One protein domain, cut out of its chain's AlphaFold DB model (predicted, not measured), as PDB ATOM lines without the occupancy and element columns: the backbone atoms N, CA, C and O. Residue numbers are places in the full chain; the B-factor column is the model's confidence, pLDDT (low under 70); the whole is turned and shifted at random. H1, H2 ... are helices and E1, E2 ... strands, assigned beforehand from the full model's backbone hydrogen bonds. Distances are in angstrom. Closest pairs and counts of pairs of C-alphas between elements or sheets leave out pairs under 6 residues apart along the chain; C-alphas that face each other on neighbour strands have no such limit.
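This is residues 28 to 115 of the 120 residues of an uncharacterized protein of Acidobacteria bacterium (UniProt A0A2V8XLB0). What shape do these coordinates make? Two small antiparallel sheets meet along one side as a V: E5 of the sheet E5-E6-E7 runs beside E1 and E2 of the sheet E1-E2-E3-E4, while E4 and E7 are apart; H1 sits at one end of the longest axis. What is printed? The 88 residues, under half in named elements, hold E1, E2, E3, E4, H1, E5, E6, E7 in that order, mostly strand and compact, with radius of gyration of the C-alphas 12.8 A and spans of 37 by 25 by 17 A.

Where do the first strands run? E1 is residues 33 to 35, beginning at C-alpha (25.697, -37.391, 24.194); E2 is 38 to 43, 15.6 A long, E3 47 to 51, 13.1 A, and E4 57 to 61. What follows? H1 is 69 to 75, E5 91 to 96, 14.3 A, E6 102 to 106, 12.9 A, and E7 112 to 115, ending at C-alpha (23.805, -26.598, 13.855).

How are the sheets paired? Each is a meander, every strand the antiparallel neighbour of the one before: N 35 and O 38 are 2.8 A apart, N 41 and O 49 2.8 A, N 50 and O 59 2.9 A, N 95 and O 103 3.0 A, N 106 and O 112 2.9 A, within hydrogen-bond range. Where are the sheets nearest? The closest C-alphas of E2 and E5, Pro 42 and Pro 91, are 5.3 A apart. And H1? It is on neither sheet; every O i to N i+4 pair in it is within hydrogen-bond range.

How far does it reach? The farthest C-alphas, Ser 54 and Ala 79, are 39.4 A apart. Any cut, long link or low confidence? The printed part has no cut, H1 to E5 is a long link of 15 residues, and no printed residue is under 70 in pLDDT.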
ATOM      1  N   MET A  28      11.565 -33.404  29.420       84.81
ATOM      2  CA  MET A  28      11.404 -34.498  28.450       84.81
ATOM      3  C   MET A  28      12.721 -34.882  27.766       84.81
ATOM      4  O   MET A  28      12.835 -34.741  26.544       84.81
ATOM      5  N   PRO A  29      13.713 -35.396  28.519       87.00
ATOM      6  CA  PRO A  29      14.998 -35.795  27.949       87.00
ATOM      7  C   PRO A  29      14.794 -36.903  26.906       87.00
ATOM      8  O   PRO A  29      14.135 -37.908  27.179       87.00
ATOM      9  N   CYS A  30      15.334 -36.713  25.701       89.50
ATOM     10  CA  CYS A  30      15.181 -37.675  24.602       89.50
ATOM     11  C   CYS A  30      16.466 -38.431  24.249       89.50
ATOM     12  O   CYS A  30      16.387 -39.552  23.756       89.50
ATOM     13  N   HIS A  31      17.637 -37.842  24.496       92.44
ATOM     14  CA  HIS A  31      18.936 -38.414  24.144       92.44
ATOM     15  C   HIS A  31      20.029 -37.898  25.089       92.44
ATOM     16  O   HIS A  31      19.841 -36.876  25.749       92.44
ATOM     17  N   PHE A  32      21.178 -38.574  25.122       92.12
ATOM     18  CA  PHE A  32      22.369 -38.128  25.842       92.12
ATOM     19  C   PHE A  32      23.582 -38.311  24.950       92.12
ATOM     20  O   PHE A  32      23.799 -39.394  24.412       92.12
ATOM     21  N   HIS A  33      24.393 -37.270  24.824       95.50
ATOM     22  CA  HIS A  33      25.697 -37.391  24.194       95.50
ATOM     23  C   HIS A  33      26.737 -36.669  25.040       95.50
ATOM     24  O   HIS A  33      26.652 -35.458  25.247       95.50
ATOM     25  N   GLU A  34      27.715 -37.420  25.531       94.62
ATOM     26  CA  GLU A  34      28.793 -36.907  26.370       94.62
ATOM     27  C   GLU A  34      29.977 -36.448  25.510       94.62
ATOM     28  O   GLU A  34      30.247 -37.000  24.440       94.62
ATOM     29  N   ARG A  35      30.653 -35.385  25.953       94.62
ATOM     30  CA  ARG A  35      31.973 -34.996  25.468       94.62
ATOM     31  C   ARG A  35      32.725 -34.204  26.535       94.62
ATOM     32  O   ARG A  35      32.292 -33.127  26.933       94.62
ATOM     33  N   ASN A  36      33.918 -34.669  26.901       93.44
ATOM     34  CA  ASN A  36      34.860 -33.984  27.801       93.44
ATOM     35  C   ASN A  36      34.314 -33.643  29.203       93.44
ATOM     36  O   ASN A  36      34.912 -32.854  29.934       93.44
ATOM     37  N   GLY A  37      33.253 -34.302  29.643       91.81
ATOM     38  CA  GLY A  37      32.576 -34.075  30.910       91.81
ATOM     39  C   GLY A  37      31.304 -33.250  30.808       91.81
ATOM     40  O   GLY A  37      30.672 -33.028  31.834       91.81
ATOM     41  N   GLU A  38      30.933 -32.801  29.615       94.19
ATOM     42  CA  GLU A  38      29.645 -32.168  29.361       94.19
ATOM     43  C   GLU A  38      28.716 -33.164  28.666       94.19
ATOM     44  O   GLU A  38      29.148 -33.939  27.813       94.19
ATOM     45  N   VAL A  39      27.427 -33.138  28.992       94.00
ATOM     46  CA  VAL A  39      26.405 -33.958  28.331       94.00
ATOM     47  C   VAL A  39      25.370 -33.043  27.704       94.00
ATOM     48  O   VAL A  39      24.750 -32.239  28.398       94.00
ATOM     49  N   VAL A  40      25.160 -33.181  26.394       95.94
ATOM     50  CA  VAL A  40      24.066 -32.506  25.692       95.94
ATOM     51  C   VAL A  40      22.810 -33.374  25.716       95.94
ATOM     52  O   VAL A  40      22.854 -34.573  25.430       95.94
ATOM     53  N   ILE A  41      21.689 -32.743  26.060       94.56
ATOM     54  CA  ILE A  41      20.385 -33.367  26.265       94.56
ATOM     55  C   ILE A  41      19.334 -32.548  25.502       94.56
ATOM     56  O   ILE A  41      19.007 -31.431  25.913       94.56
ATOM     57  N   PRO A  42      18.777 -33.052  24.391       95.12
ATOM     58  CA  PRO A  42      17.583 -32.467  23.803       95.12
ATOM     59  C   PRO A  42      16.375 -32.781  24.694       95.12
ATOM     60  O   PRO A  42      16.080 -33.944  24.985       95.12
ATOM     61  N   ASP A  43      15.685 -31.731  25.130       91.56
ATOM     62  CA  ASP A  43      14.446 -31.815  25.890       91.56
ATOM     63  C   ASP A  43      13.275 -31.530  24.942       91.56
ATOM     64  O   ASP A  43      13.156 -30.424  24.398       91.56
ATOM     65  N   LEU A  44      12.395 -32.521  24.758       92.31
ATOM     66  CA  LEU A  44      11.241 -32.429  23.857       92.31
ATOM     67  C   LEU A  44      10.359 -31.215  24.168       92.31
ATOM     68  O   LEU A  44       9.668 -30.724  23.276       92.31
ATOM     69  N   TRP A  45      10.433 -30.688  25.398       89.69
ATOM     70  CA  TRP A  45       9.867 -29.407  25.808       89.69
ATOM     71  C   TRP A  45      10.628 -28.203  25.225       89.69
ATOM     72  O   TRP A  45      10.906 -27.210  25.907       89.69
ATOM     73  N   SER A  46      10.940 -28.273  23.930       92.44
ATOM     74  CA  SER A  46      11.434 -27.182  23.089       92.44
ATOM     75  C   SER A  46      12.755 -26.540  23.524       92.44
ATOM     76  O   SER A  46      12.934 -25.343  23.342       92.44
ATOM     77  N   ARG A  47      13.709 -27.287  24.087       93.62
ATOM     78  CA  ARG A  47      15.041 -26.736  24.410       93.62
ATOM     79  C   ARG A  47      16.144 -27.781  24.305       93.62
ATOM     80  O   ARG A  47      15.882 -28.978  24.319       93.62
ATOM     81  N   VAL A  48      17.391 -27.327  24.280       95.25
ATOM     82  CA  VAL A  48      18.559 -28.193  24.475       95.25
ATOM     83  C   VAL A  48      19.264 -27.785  25.757       95.25
ATOM     84  O   VAL A  48      19.544 -26.609  25.963       95.25
ATOM     85  N   VAL A  49      19.533 -28.746  26.628       93.81
ATOM     86  CA  VAL A  49      20.218 -28.540  27.905       93.81
ATOM     87  C   VAL A  49      21.618 -29.134  27.812       93.81
ATOM     88  O   VAL A  49      21.806 -30.190  27.210       93.81
ATOM     89  N   VAL A  50      22.599 -28.458  28.402       93.62
ATOM     90  CA  VAL A  50      23.935 -29.010  28.639       93.62
ATOM     91  C   VAL A  50      24.160 -29.081  30.140       93.62
ATOM     92  O   VAL A  50      23.910 -28.101  30.847       93.62
ATOM     93  N   ILE A  51      24.622 -30.236  30.609       91.00
ATOM     94  CA  ILE A  51      25.027 -30.445  32.001       91.00
ATOM     95  C   ILE A  51      26.521 -30.759  32.089       91.00
ATOM     96  O   ILE A  51      27.074 -31.331  31.151       91.00
ATOM     97  N   ASP A  52      27.166 -30.401  33.197       92.62
ATOM     98  CA  ASP A  52      28.577 -30.717  33.469       92.62
ATOM     99  C   ASP A  52      28.774 -32.050  34.226       92.62
ATOM    100  O   ASP A  52      27.823 -32.792  34.487       92.62
ATOM    101  N   ARG A  53      30.021 -32.355  34.625       89.19
ATOM    102  CA  ARG A  53      30.387 -33.566  35.396       89.19
ATOM    103  C   ARG A  53      29.725 -33.624  36.772       89.19
ATOM    104  O   ARG A  53      29.538 -34.709  37.321       89.19
ATOM    105  N   SER A  54      29.379 -32.462  37.317       86.56
ATOM    106  CA  SER A  54      28.643 -32.296  38.570       86.56
ATOM    107  C   SER A  54      27.126 -32.338  38.347       86.56
ATOM    108  O   SER A  54      26.353 -32.227  39.303       86.56
ATOM    109  N   ASN A  55      26.693 -32.564  37.100       78.69
ATOM    110  CA  ASN A  55      25.315 -32.576  36.614       78.69
ATOM    111  C   ASN A  55      24.561 -31.273  36.862       78.69
ATOM    112  O   ASN A  55      23.338 -31.275  37.007       78.69
ATOM    113  N   GLN A  56      25.290 -30.168  36.940       85.56
ATOM    114  CA  GLN A  56      24.680 -28.855  36.979       85.56
ATOM    115  C   GLN A  56      24.347 -28.434  35.559       85.56
ATOM    116  O   GLN A  56      25.117 -28.684  34.632       85.56
ATOM    117  N   VAL A  57      23.188 -27.803  35.382       88.69
ATOM    118  CA  VAL A  57      22.832 -27.193  34.101       88.69
ATOM    119  C   VAL A  57      23.775 -26.019  33.860       88.69
ATOM    120  O   VAL A  57      23.684 -25.003  34.542       88.69
ATOM    121  N   VAL A  58      24.660 -26.159  32.875       93.00
ATOM    122  CA  VAL A  58      25.620 -25.114  32.486       93.00
ATOM    123  C   VAL A  58      25.146 -24.309  31.280       93.00
ATOM    124  O   VAL A  58      25.599 -23.187  31.071       93.00
ATOM    125  N   ALA A  59      24.197 -24.842  30.503       93.00
ATOM    126  CA  ALA A  59      23.530 -24.092  29.448       93.00
ATOM    127  C   ALA A  59      22.107 -24.599  29.176       93.00
ATOM    128  O   ALA A  59      21.837 -25.800  29.194       93.00
ATOM    129  N   ALA A  60      21.214 -23.668  28.837       93.00
ATOM    130  CA  ALA A  60      19.911 -23.940  28.239       93.00
ATOM    131  C   ALA A  60      19.806 -23.143  26.933       93.00
ATOM    132  O   ALA A  60      19.855 -21.915  26.932       93.00
ATOM    133  N   LEU A  61      19.715 -23.852  25.812       94.81
ATOM    134  CA  LEU A  61      19.877 -23.309  24.470       94.81
ATOM    135  C   LEU A  61      18.557 -23.372  23.706       94.81
ATOM    136  O   LEU A  61      17.882 -24.404  23.677       94.81
ATOM    137  N   GLY A  62      18.237 -22.263  23.043       94.00
ATOM    138  CA  GLY A  62      17.168 -22.174  22.055       94.00
ATOM    139  C   GLY A  62      15.772 -22.527  22.560       94.00
ATOM    140  O   GLY A  62      14.993 -23.099  21.803       94.00
ATOM    141  N   SER A  63      15.459 -22.206  23.818       93.06
ATOM    142  CA  SER A  63      14.140 -22.444  24.413       93.06
ATOM    143  C   SER A  63      13.019 -21.845  23.560       93.06
ATOM    144  O   SER A  63      12.974 -20.627  23.372       93.06
ATOM    145  N   GLY A  64      12.131 -22.698  23.057       89.19
ATOM    146  CA  GLY A  64      10.861 -22.327  22.451       89.19
ATOM    147  C   GLY A  64       9.860 -21.856  23.504       89.19
ATOM    148  O   GLY A  64       9.871 -22.312  24.647       89.19
ATOM    149  N   ASP A  65       8.995 -20.932  23.104       87.25
ATOM    150  CA  ASP A  65       8.030 -20.287  23.992       87.25
ATOM    151  C   ASP A  65       6.668 -20.998  23.875       87.25
ATOM    152  O   ASP A  65       5.722 -20.472  23.296       87.25
ATOM    153  N   TYR A  66       6.594 -22.238  24.377       90.38
ATOM    154  CA  TYR A  66       5.360 -23.037  24.421       90.38
ATOM    155  C   TYR A  66       4.948 -23.323  25.868       90.38
ATOM    156  O   TYR A  66       5.729 -23.856  26.664       90.38
ATOM    157  N   SER A  67       3.699 -23.009  26.196       87.69
ATOM    158  CA  SER A  67       3.130 -23.168  27.535       87.69
ATOM    159  C   SER A  67       2.559 -24.570  27.752       87.69
ATOM    160  O   SER A  67       2.547 -25.065  28.880       87.69
ATOM    161  N   THR A  68       2.113 -25.248  26.688       90.69
ATOM    162  CA  THR A  68       1.464 -26.568  26.771       90.69
ATOM    163  C   THR A  68       1.978 -27.570  25.735       90.69
ATOM    164  O   THR A  68       2.516 -27.205  24.689       90.69
ATOM    165  N   GLN A  69       1.748 -28.870  25.987       88.62
ATOM    166  CA  GLN A  69       2.048 -29.914  24.996       88.62
ATOM    167  C   GLN A  69       1.242 -29.765  23.712       88.62
ATOM    168  O   GLN A  69       1.729 -30.075  22.629       88.62
ATOM    169  N   GLN A  70      -0.002 -29.309  23.830       93.00
ATOM    170  CA  GLN A  70      -0.879 -29.163  22.681       93.00
ATOM    171  C   GLN A  70      -0.387 -28.060  21.738       93.00
ATOM    172  O   GLN A  70      -0.472 -28.222  20.523       93.00
ATOM    173  N   GLU A  71       0.169 -26.976  22.281       93.62
ATOM    174  CA  GLU A  71       0.742 -25.886  21.487       93.62
ATOM    175  C   GLU A  71       1.940 -26.357  20.665       93.62
ATOM    176  O   GLU A  71       1.936 -26.188  19.444       93.62
ATOM    177  N   TRP A  72       2.935 -27.010  21.285       91.75
ATOM    178  CA  TRP A  72       4.090 -27.479  20.517       91.75
ATOM    179  C   TRP A  72       3.726 -28.619  19.554       91.75
ATOM    180  O   TRP A  72       4.311 -28.710  18.476       91.75
ATOM    181  N   ARG A  73       2.723 -29.457  19.869       93.00
ATOM    182  CA  ARG A  73       2.216 -30.496  18.947       93.00
ATOM    183  C   ARG A  73       1.591 -29.907  17.684       93.00
ATOM    184  O   ARG A  73       1.860 -30.399  16.599       93.00
ATOM    185  N   LYS A  74       0.818 -28.828  17.807       95.12
ATOM    186  CA  LYS A  74       0.284 -28.116  16.635       95.12
ATOM    187  C   LYS A  74       1.388 -27.408  15.857       95.12
ATOM    188  O   LYS A  74       1.369 -27.391  14.629       95.12
ATOM    189  N   ALA A  75       2.356 -26.822  16.564       94.81
ATOM    190  CA  ALA A  75       3.455 -26.111  15.931       94.81
ATOM    191  C   ALA A  75       4.333 -27.041  15.079       94.81
ATOM    192  O   ALA A  75       4.734 -26.641  13.992       94.81
ATOM    193  N   ARG A  76       4.622 -28.275  15.527       94.94
ATOM    194  CA  ARG A  76       5.515 -29.211  14.801       94.94
ATOM    195  C   ARG A  76       4.967 -29.707  13.460       94.94
ATOM    196  O   ARG A  76       5.734 -30.244  12.663       94.94
ATOM    197  N   GLU A  77       3.671 -29.521  13.230       96.31
ATOM    198  CA  GLU A  77       2.963 -29.860  11.988       96.31
ATOM    199  C   GLU A  77       2.978 -28.707  10.969       96.31
ATOM    200  O   GLU A  77       2.577 -28.887   9.822       96.31
ATOM    201  N   GLN A  78       3.436 -27.516  11.368       95.50
ATOM    202  CA  GLN A  78       3.456 -26.345  10.496       95.50
ATOM    203  C   GLN A  78       4.611 -26.388   9.487       95.50
ATOM    204  O   GLN A  78       5.596 -27.116   9.633       95.50
ATOM    205  N   ALA A  79       4.493 -25.562   8.445       94.88
ATOM    206  CA  ALA A  79       5.520 -25.422   7.423       94.88
ATOM    207  C   ALA A  79       6.840 -24.896   8.010       94.88
ATOM    208  O   ALA A  79       6.855 -24.067   8.914       94.88
ATOM    209  N   ARG A  80       7.971 -25.292   7.414       92.06
ATOM    210  CA  ARG A  80       9.320 -24.896   7.865       92.06
ATOM    211  C   ARG A  80       9.493 -23.384   8.068       92.06
ATOM    212  O   ARG A  80      10.269 -22.973   8.927       92.06
ATOM    213  N   THR A  81       8.804 -22.567   7.275       94.12
ATOM    214  CA  THR A  81       8.854 -21.098   7.325       94.12
ATOM    215  C   THR A  81       8.311 -20.508   8.624       94.12
ATOM    216  O   THR A  81       8.645 -19.372   8.943       94.12
ATOM    217  N   THR A  82       7.517 -21.253   9.395       93.00
ATOM    218  CA  THR A  82       6.994 -20.794  10.689       93.00
ATOM    219  C   THR A  82       7.982 -21.015  11.833       93.00
ATOM    220  O   THR A  82       7.769 -20.507  12.934       93.00
ATOM    221  N   PHE A  83       9.055 -21.785  11.618       92.69
ATOM    222  CA  PHE A  83       9.994 -22.109  12.681       92.69
ATOM    223  C   PHE A  83      11.037 -21.008  12.850       92.69
ATOM    224  O   PHE A  83      11.848 -20.743  11.961       92.69
ATOM    225  N   LEU A  84      11.061 -20.411  14.040       92.19
ATOM    226  CA  LEU A  84      11.962 -19.310  14.351       92.19
ATOM    227  C   LEU A  84      13.426 -19.795  14.425       92.19
ATOM    228  O   LEU A  84      13.717 -20.783  15.112       92.19
ATOM    229  N   PRO A  85      14.371 -19.118  13.746       90.31
ATOM    230  CA  PRO A  85      15.794 -19.390  13.904       90.31
ATOM    231  C   PRO A  85      16.234 -19.260  15.366       90.31
ATOM    232  O   PRO A  85      15.853 -18.325  16.064       90.31
ATOM    233  N   GLY A  86      17.042 -20.211  15.836       90.06
ATOM    234  CA  GLY A  86      17.528 -20.225  17.219       90.06
ATOM    235  C   GLY A  86      16.499 -20.671  18.263       90.06
ATOM    236  O   GLY A  86      16.852 -20.734  19.434       90.06
ATOM    237  N   LYS A  87      15.268 -21.018  17.867       95.00
ATOM    238  CA  LYS A  87      14.239 -21.592  18.744       95.00
ATOM    239  C   LYS A  87      13.946 -23.036  18.338       95.00
ATOM    240  O   LYS A  87      13.709 -23.331  17.160       95.00
ATOM    241  N   PHE A  88      13.964 -23.932  19.314       95.81
ATOM    242  CA  PHE A  88      13.709 -25.349  19.107       95.81
ATOM    243  C   PHE A  88      12.228 -25.692  19.230       95.81
ATOM    244  O   PHE A  88      11.470 -25.066  19.966       95.81
ATOM    245  N   LEU A  89      11.845 -26.740  18.514       95.38
ATOM    246  CA  LEU A  89      10.527 -27.332  18.481       95.38
ATOM    247  C   LEU A  89      10.705 -28.849  18.435       95.38
ATOM    248  O   LEU A  89      11.144 -29.406  17.436       95.38
ATOM    249  N   CYS A  90      10.395 -29.511  19.550       94.62
ATOM    250  CA  CYS A  90      10.538 -30.962  19.700       94.62
ATOM    251  C   CYS A  90      11.949 -31.500  19.367       94.62
ATOM    252  O   CYS A  90      12.059 -32.441  18.572       94.62
ATOM    253  N   PRO A  91      13.042 -30.956  19.941       96.19
ATOM    254  CA  PRO A  91      14.362 -31.539  19.737       96.19
ATOM    255  C   PRO A  91      14.372 -32.964  20.299       96.19
ATOM    256  O   PRO A  91      13.878 -33.221  21.397       96.19
ATOM    257  N   HIS A  92      14.893 -33.903  19.514       95.38
ATOM    258  CA  HIS A  92      14.764 -35.334  19.780       95.38
ATOM    259  C   HIS A  92      16.111 -36.035  19.928       95.38
ATOM    260  O   HIS A  92      16.261 -36.921  20.762       95.38
ATOM    261  N   SER A  93      17.114 -35.605  19.165       96.06
ATOM    262  CA  SER A  93      18.492 -36.057  19.331       96.06
ATOM    263  C   SER A  93      19.449 -34.880  19.200       96.06
ATOM    264  O   SER A  93      19.160 -33.904  18.507       96.06
ATOM    265  N   ALA A  94      20.572 -34.958  19.901       97.44
ATOM    266  CA  ALA A  94      21.647 -33.991  19.794       97.44
ATOM    267  C   ALA A  94      22.990 -34.672  20.038       97.44
ATOM    268  O   ALA A  94      23.080 -35.604  20.843       97.44
ATOM    269  N   CYS A  95      24.026 -34.186  19.361       97.56
ATOM    270  CA  CYS A  95      25.397 -34.624  19.574       97.56
ATOM    271  C   CYS A  95      26.374 -33.456  19.470       97.56
ATOM    272  O   CYS A  95      26.192 -32.520  18.683       97.56
ATOM    273  N   PHE A  96      27.433 -33.527  20.273       97.81
ATOM    274  CA  PHE A  96      28.573 -32.643  20.101       97.81
ATOM    275  C   PHE A  96      29.335 -33.022  18.833       97.81
ATOM    276  O   PHE A  96      29.554 -34.197  18.550       97.81
ATOM    277  N   VAL A  97      29.810 -32.014  18.110       95.69
ATOM    278  CA  VAL A  97      30.729 -32.174  16.982       95.69
ATOM    279  C   VAL A  97      31.971 -31.301  17.163       95.69
ATOM    280  O   VAL A  97      32.190 -30.693  18.217       95.69
ATOM    281  N   HIS A  98      32.825 -31.266  16.136       93.38
ATOM    282  CA  HIS A  98      34.085 -30.523  16.140       93.38
ATOM    283  C   HIS A  98      33.934 -29.101  16.698       93.38
ATOM    284  O   HIS A  98      32.952 -28.404  16.425       93.38
ATOM    285  N   TYR A  99      34.937 -28.685  17.477       91.69
ATOM    286  CA  TYR A  99      35.037 -27.364  18.111       91.69
ATOM    287  C   TYR A  99      33.938 -27.022  19.134       91.69
ATOM    288  O   TYR A  99      33.756 -25.860  19.468       91.69
ATOM    289  N   GLY A 100      33.206 -28.009  19.667       91.31
ATOM    290  CA  GLY A 100      32.166 -27.728  20.679       91.31
ATOM    291  C   GLY A 100      30.829 -27.319  20.084       91.31
ATOM    292  O   GLY A 100      29.911 -26.980  20.819       91.31
ATOM    293  N   ASN A 101      30.708 -27.380  18.760       96.44
ATOM    294  CA  ASN A 101      29.435 -27.207  18.080       96.44
ATOM    295  C   ASN A 101      28.492 -28.370  18.409       96.44
ATOM    296  O   ASN A 101      28.932 -29.443  18.825       96.44
ATOM    297  N   ILE A 102      27.202 -28.173  18.165       97.38
ATOM    298  CA  ILE A 102      26.171 -29.177  18.433       97.38
ATOM    299  C   ILE A 102      25.307 -29.322  17.185       97.38
ATOM    300  O   ILE A 102      24.870 -28.316  16.626       97.38
ATOM    301  N   PHE A 103      25.041 -30.553  16.754       97.62
ATOM    302  CA  PHE A 103      23.914 -30.821  15.863       97.62
ATOM    303  C   PHE A 103      22.712 -31.253  16.682       97.62
ATOM    304  O   PHE A 103      22.846 -32.040  17.616       97.62
ATOM    305  N   VAL A 104      21.546 -30.742  16.309       97.75
ATOM    306  CA  VAL A 104      20.264 -31.053  16.935       97.75
ATOM    307  C   VAL A 104      19.300 -31.479  15.841       97.75
ATOM    308  O   VAL A 104      19.169 -30.786  14.832       97.75
ATOM    309  N   VAL A 105      18.638 -32.613  16.041       97.12
ATOM    310  CA  VAL A 105      17.578 -33.124  15.171       97.12
ATOM    311  C   VAL A 105      16.248 -32.939  15.877       97.12
ATOM    312  O   VAL A 105      16.101 -33.292  17.049       97.12
ATOM    313  N   GLU A 106      15.276 -32.403  15.155       96.44
ATOM    314  CA  GLU A 106      13.951 -32.100  15.675       96.44
ATOM    315  C   GLU A 106      12.894 -33.001  15.059       96.44
ATOM    316  O   GLU A 106      12.856 -33.218  13.847       96.44
ATOM    317  N   TRP A 107      12.011 -33.503  15.919       95.12
ATOM    318  CA  TRP A 107      10.844 -34.269  15.520       95.12
ATOM    319  C   TRP A 107       9.730 -33.312  15.084       95.12
ATOM    320  O   TRP A 107       8.753 -33.100  15.797       95.12
ATOM    321  N   VAL A 108       9.884 -32.737  13.896       95.81
ATOM    322  CA  VAL A 108       8.874 -31.935  13.181       95.81
ATOM    323  C   VAL A 108       8.537 -32.619  11.858       95.81
ATOM    324  O   VAL A 108       9.392 -33.315  11.313       95.81
ATOM    325  N   GLU A 109       7.324 -32.438  11.335       93.94
ATOM    326  CA  GLU A 109       6.831 -33.208  10.172       93.94
ATOM    327  C   GLU A 109       7.702 -33.035   8.925       93.94
ATOM    328  O   GLU A 109       8.021 -33.989   8.222       93.94
ATOM    329  N   VAL A 110       8.171 -31.811   8.691       94.38
ATOM    330  CA  VAL A 110       9.043 -31.486   7.553       94.38
ATOM    331  C   VAL A 110      10.513 -31.869   7.770       94.38
ATOM    332  O   VAL A 110      11.331 -31.679   6.871       94.38
ATOM    333  N   GLY A 111      10.868 -32.361   8.962       94.12
ATOM    334  CA  GLY A 111      12.241 -32.600   9.397       94.12
ATOM    335  C   GLY A 111      13.070 -31.318   9.566       94.12
ATOM    336  O   GLY A 111      13.026 -30.376   8.765       94.12
ATOM    337  N   ARG A 112      13.890 -31.258  10.622       95.12
ATOM    338  CA  ARG A 112      14.857 -30.165  10.798       95.12
ATOM    339  C   ARG A 112      16.118 -30.647  11.505       95.12
ATOM    340  O   ARG A 112      16.053 -31.329  12.524       95.12
ATOM    341  N   VAL A 113      17.262 -30.258  10.943       95.62
ATOM    342  CA  VAL A 113      18.582 -30.393  11.565       95.62
ATOM    343  C   VAL A 113      19.163 -28.997  11.722       95.62
ATOM    344  O   VAL A 113      19.251 -28.244  10.750       95.62
ATOM    345  N   THR A 114      19.551 -28.658  12.945       95.56
ATOM    346  CA  THR A 114      20.090 -27.348  13.311       95.56
ATOM    347  C   THR A 114      21.513 -27.518  13.826       95.56
ATOM    348  O   THR A 114      21.776 -28.373  14.671       95.56
ATOM    349  N   LYS A 115      22.438 -26.690  13.331       95.44
ATOM    350  CA  LYS A 115      23.805 -26.598  13.855       95.44
ATOM    351  C   LYS A 115      23.909 -25.404  14.795       95.44
ATOM    352  O   LYS A 115      23.753 -24.267  14.358       95.44
TER     353      LYS A 115